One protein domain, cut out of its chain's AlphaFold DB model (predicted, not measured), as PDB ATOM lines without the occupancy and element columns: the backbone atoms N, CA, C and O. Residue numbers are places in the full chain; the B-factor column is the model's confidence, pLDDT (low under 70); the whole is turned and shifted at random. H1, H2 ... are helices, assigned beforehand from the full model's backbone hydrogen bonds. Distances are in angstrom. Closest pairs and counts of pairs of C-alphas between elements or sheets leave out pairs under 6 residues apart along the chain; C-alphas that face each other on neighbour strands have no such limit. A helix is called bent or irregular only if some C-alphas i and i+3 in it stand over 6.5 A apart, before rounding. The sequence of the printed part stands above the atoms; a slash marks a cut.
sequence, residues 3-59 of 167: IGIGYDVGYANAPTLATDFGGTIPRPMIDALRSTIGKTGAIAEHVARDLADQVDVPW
ATOM      1  N   ILE A   3     233.934  91.401 212.790       92.31
ATOM      2  CA  ILE A   3     234.275  92.644 213.497       92.31
ATOM      3  C   ILE A   3     233.535  93.842 212.895       92.31
ATOM      4  O   ILE A   3     233.071  93.797 211.751       92.31
ATOM      5  N   GLY A   4     233.453  94.936 213.656       92.81
ATOM      6  CA  GLY A   4     232.812  96.175 213.218       92.81
ATOM      7  C   GLY A   4     231.383  95.941 212.714       92.81
ATOM      8  O   GLY A   4     230.583  95.272 213.363       92.81
ATOM      9  N   ILE A   5     231.063  96.470 211.529       93.88
ATOM     10  CA  ILE A   5     229.740  96.308 210.907       93.88
ATOM     11  C   ILE A   5     229.787  95.169 209.884       93.88
ATOM     12  O   ILE A   5     230.010  95.386 208.689       93.88
ATOM     13  N   GLY A   6     229.588  93.948 210.388       88.88
ATOM     14  CA  GLY A   6     229.423  92.734 209.582       88.88
ATOM     15  C   GLY A   6     230.642  92.349 208.732       88.88
ATOM     16  O   GLY A   6     230.499  91.617 207.755       88.88
ATOM     17  N   TYR A   7     231.840  92.836 209.070       93.12
ATOM     18  CA  TYR A   7     233.065  92.498 208.349       93.12
ATOM     19  C   TYR A   7     233.566  91.120 208.785       93.12
ATOM     20  O   TYR A   7     234.052  90.971 209.905       93.12
ATOM     21  N   ASP A   8     233.458  90.110 207.921       90.19
ATOM     22  CA  ASP A   8     233.973  88.771 208.218       90.19
ATOM     23  C   ASP A   8     235.439  88.625 207.792       90.19
ATOM     24  O   ASP A   8     235.764  88.529 206.607       90.19
ATOM     25  N   VAL A   9     236.326  88.578 208.783       91.81
ATOM     26  CA  VAL A   9     237.771  88.405 208.592       91.81
ATOM     27  C   VAL A   9     238.103  87.010 208.059       91.81
ATOM     28  O   VAL A   9     239.086  86.847 207.340       91.81
ATOM     29  N   GLY A  10     237.259  86.010 208.336       88.56
ATOM     30  CA  GLY A  10     237.460  84.639 207.867       88.56
ATOM     31  C   GLY A  10     237.424  84.520 206.340       88.56
ATOM     32  O   GLY A  10     238.114  83.669 205.784       88.56
ATOM     33  N   TYR A  11     236.681  85.406 205.665       84.81
ATOM     34  CA  TYR A  11     236.585  85.476 204.201       84.81
ATOM     35  C   TYR A  11     237.458  86.578 203.575       84.81
ATOM     36  O   TYR A  11     237.466  86.735 202.353       84.81
ATOM     37  N   ALA A  12     238.179  87.355 204.386       90.38
ATOM     38  CA  ALA A  12     239.137  88.345 203.907       90.38
ATOM     39  C   ALA A  12     240.511  87.702 203.631       90.38
ATOM     40  O   ALA A  12     240.768  86.554 203.975       90.38
ATOM     41  N   ASN A  13     241.423  88.463 203.023       91.81
ATOM     42  CA  ASN A  13     242.842  88.111 202.932       91.81
ATOM     43  C   ASN A  13     243.699  89.172 203.638       91.81
ATOM     44  O   ASN A  13     243.235  90.286 203.893       91.81
ATOM     45  N   ALA A  14     244.952  88.834 203.957       92.56
ATOM     46  CA  ALA A  14     245.814  89.693 204.770       92.56
ATOM     47  C   ALA A  14     246.084  91.079 204.145       92.56
ATOM     48  O   ALA A  14     246.032  92.060 204.893       92.56
ATOM     49  N   PRO A  15     246.314  91.206 202.819       94.44
ATOM     50  CA  PRO A  15     246.386  92.511 202.164       94.44
ATOM     51  C   PRO A  15     245.103  93.328 202.331       94.44
ATOM     52  O   PRO A  15     245.161  94.482 202.740       94.44
ATOM     53  N   THR A  16     243.943  92.715 202.089       93.19
ATOM     54  CA  THR A  16     242.637  93.389 202.156       93.19
ATOM     55  C   THR A  16     242.337  93.871 203.570       93.19
ATOM     56  O   THR A  16     241.950  95.019 203.748       93.19
ATOM     57  N   LEU A  17     242.581  93.035 204.582       94.88
ATOM     58  CA  LEU A  17     242.414  93.411 205.985       94.88
ATOM     59  C   LEU A  17     243.307  94.607 206.353       94.88
ATOM     60  O   LEU A  17     242.846  95.554 206.984       94.88
ATOM     61  N   ALA A  18     244.572  94.589 205.923       94.62
ATOM     62  CA  ALA A  18     245.510  95.676 206.185       94.62
ATOM     63  C   ALA A  18     245.126  96.977 205.459       94.62
ATOM     64  O   ALA A  18     245.248  98.049 206.040       94.62
ATOM     65  N   THR A  19     244.640  96.901 204.219       94.56
ATOM     66  CA  THR A  19     244.147  98.067 203.471       94.56
ATOM     67  C   THR A  19     242.851  98.623 204.056       94.56
ATOM     68  O   THR A  19     242.669  99.842 204.096       94.56
ATOM     69  N   ASP A  20     241.944  97.748 204.492       95.69
ATOM     70  CA  ASP A  20     240.630  98.153 204.980       95.69
ATOM     71  C   ASP A  20     240.731  98.831 206.351       95.69
ATOM     72  O   ASP A  20     240.083  99.850 206.560       95.69
ATOM     73  N   PHE A  21     241.568  98.305 207.251       95.94
ATOM     74  CA  PHE A  21     241.675  98.763 208.641       95.94
ATOM     75  C   PHE A  21     242.951  99.557 208.962       95.94
ATOM     76  O   PHE A  21     243.060 100.146 210.042       95.94
ATOM     77  N   GLY A  22     243.919  99.600 208.043       94.50
ATOM     78  CA  GLY A  22     245.176 100.327 208.207       94.50
ATOM     79  C   GLY A  22     244.947 101.805 208.513       94.50
ATOM     80  O   GLY A  22     244.161 102.475 207.848       94.50
ATOM     81  N   GLY A  23     245.601 102.303 209.564       92.50
ATOM     82  CA  GLY A  23     245.444 103.684 210.031       92.50
ATOM     83  C   GLY A  23     244.100 103.987 210.703       92.50
ATOM     84  O   GLY A  23     243.916 105.099 211.180       92.50
ATOM     85  N   THR A  24     243.177 103.020 210.771       94.12
ATOM     86  CA  THR A  24     241.865 103.188 211.423       94.12
ATOM     87  C   THR A  24     241.812 102.498 212.789       94.12
ATOM     88  O   THR A  24     241.114 102.957 213.688       94.12
ATOM     89  N   ILE A  25     242.577 101.417 212.963       95.44
ATOM     90  CA  ILE A  25     242.805 100.753 214.253       95.44
ATOM     91  C   ILE A  25     244.309 100.512 214.472       95.44
ATOM     92  O   ILE A  25     245.068 100.453 213.494       95.44
ATOM     93  N   PRO A  26     244.759 100.362 215.733       95.88
ATOM     94  CA  PRO A  26     246.134 100.010 216.064       95.88
ATOM     95  C   PRO A  26     246.661  98.800 215.288       95.88
ATOM     96  O   PRO A  26     245.991  97.777 215.139       95.88
ATOM     97  N   ARG A  27     247.918  98.887 214.841       94.69
ATOM     98  CA  ARG A  27     248.593  97.808 214.106       94.69
ATOM     99  C   ARG A  27     248.584  96.453 214.843       94.69
ATOM    100  O   ARG A  27     248.301  95.464 214.167       94.69
ATOM    101  N   PRO A  28     248.786  96.381 216.177       95.25
ATOM    102  CA  PRO A  28     248.694  95.115 216.906       95.25
ATOM    103  C   PRO A  28     247.337  94.415 216.757       95.25
ATOM    104  O   PRO A  28     247.298  93.198 216.603       95.25
ATOM    105  N   MET A  29     246.231  95.168 216.698       95.31
ATOM    106  CA  MET A  29     244.905  94.586 216.463       95.31
ATOM    107  C   MET A  29     244.792  93.974 215.066       95.31
ATOM    108  O   MET A  29     244.230  92.895 214.902       95.31
ATOM    109  N   ILE A  30     245.339  94.644 214.047       95.31
ATOM    110  CA  ILE A  30     245.355  94.123 212.671       95.31
ATOM    111  C   ILE A  30     246.167  92.826 212.613       95.31
ATOM    112  O   ILE A  30     245.742  91.861 211.977       95.31
ATOM    113  N   ASP A  31     247.318  92.787 213.285       94.00
ATOM    114  CA  ASP A  31     248.176  91.604 213.318       94.00
ATOM    115  C   ASP A  31     247.520  90.439 214.082       94.00
ATOM    116  O   ASP A  31     247.542  89.309 213.590       94.00
ATOM    117  N   ALA A  32     246.821  90.710 215.189       93.31
ATOM    118  CA  ALA A  32     245.988  89.720 215.871       93.31
ATOM    119  C   ALA A  32     244.892  89.164 214.942       93.31
ATOM    120  O   ALA A  32     244.746  87.947 214.793       93.31
ATOM    121  N   LEU A  33     244.176  90.042 214.231       93.88
ATOM    122  CA  LEU A  33     243.101  89.659 213.312       93.88
ATOM    123  C   LEU A  33     243.584  88.833 212.116       93.88
ATOM    124  O   LEU A  33     242.847  87.969 211.636       93.88
ATOM    125  N   ARG A  34     244.825  89.025 211.649       92.56
ATOM    126  CA  ARG A  34     245.405  88.207 210.567       92.56
ATOM    127  C   ARG A  34     245.425  86.720 210.904       92.56
ATOM    128  O   ARG A  34     245.206  85.904 210.013       92.56
ATOM    129  N   SER A  35     245.605  86.364 212.177       89.50
ATOM    130  CA  SER A  35     245.590  84.967 212.635       89.50
ATOM    131  C   SER A  35     244.224  84.283 212.472       89.50
ATOM    132  O   SER A  35     244.105  83.075 212.671       89.50
ATOM    133  N   THR A  36     243.183  85.046 212.130       90.56
ATOM    134  CA  THR A  36     241.784  84.601 212.064       90.56
ATOM    135  C   THR A  36     241.295  84.392 210.631       90.56
ATOM    136  O   THR A  36     240.211  83.851 210.414       90.56
ATOM    137  N   ILE A  37     242.115  84.773 209.648       92.94
ATOM    138  CA  ILE A  37     241.843  84.595 208.222       92.94
ATOM    139  C   ILE A  37     241.694  83.106 207.902       92.94
ATOM    140  O   ILE A  37     242.474  82.276 208.366       92.94
ATOM    141  N   GLY A  38     240.667  82.759 207.122       90.12
ATOM    142  CA  GLY A  38     240.352  81.378 206.749       90.12
ATOM    143  C   GLY A  38     239.742  80.527 207.871       90.12
ATOM    144  O   GLY A  38     239.283  79.417 207.603       90.12
ATOM    145  N   LYS A  39     239.683  81.021 209.117       89.62
ATOM    146  CA  LYS A  39     239.059  80.298 210.233       89.62
ATOM    147  C   LYS A  39     237.543  80.493 210.208       89.62
ATOM    148  O   LYS A  39     237.043  81.620 210.219       89.62
ATOM    149  N   THR A  40     236.805  79.384 210.221       86.62
ATOM    150  CA  THR A  40     235.332  79.347 210.208       86.62
ATOM    151  C   THR A  40     234.799  78.351 211.249       86.62
ATOM    152  O   THR A  40     235.565  77.578 211.828       86.62
ATOM    153  N   GLY A  41     233.493  78.390 211.534       85.88
ATOM    154  CA  GLY A  41     232.841  77.463 212.470       85.88
ATOM    155  C   GLY A  41     233.398  77.525 213.898       85.88
ATOM    156  O   GLY A  41     233.785  78.592 214.374       85.88
ATOM    157  N   ALA A  42     233.470  76.372 214.568       86.25
ATOM    158  CA  ALA A  42     233.915  76.263 215.962       86.25
ATOM    159  C   ALA A  42     235.345  76.792 216.194       86.25
ATOM    160  O   ALA A  42     235.637  77.379 217.234       86.25
ATOM    161  N   ILE A  43     236.232  76.655 215.201       85.00
ATOM    162  CA  ILE A  43     237.600  77.194 215.273       85.00
ATOM    163  C   ILE A  43     237.561  78.726 215.355       85.00
ATOM    164  O   ILE A  43     238.303  79.328 216.128       85.00
ATOM    165  N   ALA A  44     236.691  79.365 214.570       84.19
ATOM    166  CA  ALA A  44     236.543  80.816 214.604       84.19
ATOM    167  C   ALA A  44     235.972  81.308 215.939       84.19
ATOM    168  O   ALA A  44     236.376  82.367 216.403       84.19
ATOM    169  N   GLU A  45     235.057  80.552 216.546       85.94
ATOM    170  CA  GLU A  45     234.465  80.881 217.846       85.94
ATOM    171  C   GLU A  45     235.496  80.831 218.979       85.94
ATOM    172  O   GLU A  45     235.549  81.736 219.809       85.94
ATOM    173  N   HIS A  46     236.345  79.801 219.001       87.38
ATOM    174  CA  HIS A  46     237.413  79.709 219.994       87.38
ATOM    175  C   HIS A  46     238.393  80.882 219.870       87.38
ATOM    176  O   HIS A  46     238.577  81.627 220.825       87.38
ATOM    177  N   VAL A  47     238.903  81.129 218.661       86.81
ATOM    178  CA  VAL A  47     239.870  82.209 218.415       86.81
ATOM    179  C   VAL A  47     239.262  83.597 218.646       86.81
ATOM    180  O   VAL A  47     239.969  84.516 219.042       86.81
ATOM    181  N   ALA A  48     237.954  83.777 218.428       86.31
ATOM    182  CA  ALA A  48     237.271  85.029 218.762       86.31
ATOM    183  C   ALA A  48     237.298  85.330 220.259       86.31
ATOM    184  O   ALA A  48     237.477  86.486 220.627       86.31
ATOM    185  N   ARG A  49     237.159  84.306 221.108       87.31
ATOM    186  CA  ARG A  49     237.256  84.478 222.562       87.31
ATOM    187  C   ARG A  49     238.677  84.835 222.986       87.31
ATOM    188  O   ARG A  49     238.844  85.773 223.751       87.31
ATOM    189  N   ASP A  50     239.680  84.166 222.426       88.38
ATOM    190  CA  ASP A  50     241.088  84.408 222.778       88.38
ATOM    191  C   ASP A  50     241.570  85.819 222.392       88.38
ATOM    192  O   ASP A  50     242.489  86.368 223.001       88.38
ATOM    193  N   LEU A  51     240.958  86.413 221.363       88.62
ATOM    194  CA  LEU A  51     241.299  87.748 220.872       88.62
ATOM    195  C   LEU A  51     240.395  88.860 221.415       88.62
ATOM    196  O   LEU A  51     240.624  90.020 221.072       88.62
ATOM    197  N   ALA A  52     239.400  88.538 222.247       85.75
ATOM    198  CA  ALA A  52     238.413  89.508 222.721       85.75
ATOM    199  C   ALA A  52     239.060  90.689 223.467       85.75
ATOM    200  O   ALA A  52     238.696  91.834 223.221       85.75
ATOM    201  N   ASP A  53     240.082  90.424 224.285       89.81
ATOM    202  CA  ASP A  53     240.798  91.461 225.045       89.81
ATOM    203  C   ASP A  53     241.853  92.211 224.214       89.81
ATOM    204  O   ASP A  53     242.398  93.227 224.643       89.81
ATOM    205  N   GLN A  54     242.174  91.710 223.018       90.62
ATOM    206  CA  GLN A  54     243.207  92.273 222.144       90.62
ATOM    207  C   GLN A  54     242.627  93.111 221.007       90.62
ATOM    208  O   GLN A  54     243.357  93.892 220.396       90.62
ATOM    209  N   VAL A  55     241.342  92.932 220.683       92.44
ATOM    210  CA  VAL A  55     240.687  93.572 219.543       92.44
ATOM    211  C   VAL A  55     239.400  94.254 219.985       92.44
ATOM    212  O   VAL A  55     238.331  93.651 219.996       92.44
ATOM    213  N   ASP A  56     239.496  95.557 220.227       93.19
ATOM    214  CA  ASP A  56     238.344  96.443 220.382       93.19
ATOM    215  C   ASP A  56     238.284  97.437 219.217       93.19
ATOM    216  O   ASP A  56     239.113  98.339 219.117       93.19
ATOM    217  N   VAL A  57     237.342  97.242 218.287       94.50
ATOM    218  CA  VAL A  57     237.168  98.115 217.115       94.50
ATOM    219  C   VAL A  57     236.163  99.218 217.459       94.50
ATOM    220  O   VAL A  57     234.962  98.935 217.500       94.50
ATOM    221  N   PRO A  58     236.592 100.488 217.607       95.62
ATOM    222  CA  PRO A  58     235.682 101.567 217.967       95.62
ATOM    223  C   PRO A  58     234.607 101.781 216.903       95.62
ATOM    224  O   PRO A  58     234.848 101.594 215.706       95.62
ATOM    225  N   TRP A  59     233.434 102.272 217.309       95.81
ATOM    226  CA  TRP A  59     232.340 102.567 216.377       95.81
ATOM    227  C   TRP A  59     232.769 103.487 215.224       95.81
ATOM    228  O   TRP A  59     232.426 103.229 214.071       95.81
TER     229      TRP A  59
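Overview. This is residues 3 to 59 of the 167 residues of an uncharacterized protein of Bosea sp. BIWAKO-01 (UniProt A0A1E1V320). Two short helices, H1 and H2, pack together at a steep tilt and run opposite ways, while a third helix, H3, lies away from this pair toward the other end of the longest axis. Stretches with no named element run before H1 and after H3, and their ends, residues 3 to 8 and 56 to 59, extend to the same side of the helices. The printed part has 57 residues, with three named helices in the order H1, H2, H3 and no named strand. The class is all helix, though the named elements hold 26 of the 57 residues, under half. The whole is compact and rounded, with a radius of gyration of the C-alphas of 10.5 A and spans of 30 by 22 by 19 A.

Arrangement. Along the printed part from Ile 3, the first named helix is H1, residues 14 to 21. It touches H2, residues 27 to 34, with 5 pairs of C-alphas within 8 A. The closest C-alphas of the two helices are those of Ala 14 and Arg 34, 6.0 A apart. The centres of H1 and H2 are 10.0 A apart. Their lines stand at a steep tilt of 47 degrees, and they run opposite ways. H3, residues 41 to 50, touches no helix. It is apart from H1 and also apart from H2, which comes before it in the chain. In H1, H2 and H3 every pair of O i and N i+4 is within hydrogen-bond range.

Along the chain. H1 runs from Ala 14, with its C-alpha at (245.814, 89.693, 204.770), to Phe 21, and measures 10.7 A from first to last C-alpha. A tight link of 5 residues leads to H2, which runs from Arg 27 to Arg 34. H2 is also 10.7 A long, and its C-alpha 34 stands at (245.405, 88.207, 210.567). A short link of 6 residues leads on to H3. H3 runs from Gly 41 to Asp 50, with C-alpha 50 at (241.088, 84.408, 222.778), and is the longest helix at 10 residues and 14.9 A. No helix is bent.

Size, cuts and confidence. The two C-alphas farthest apart are those of Gly 23 and Ala 42, at 30.3 A. The C-alphas of the first and last printed residues, Ile 3 and Trp 59, are 10.5 A apart. The printed part has no cut, and neither link between named helices is long. The mean pLDDT of the printed part is 91.4, and no printed residue is under 70. The mean is 94 in H1, 94 in H2 and 86 in H3.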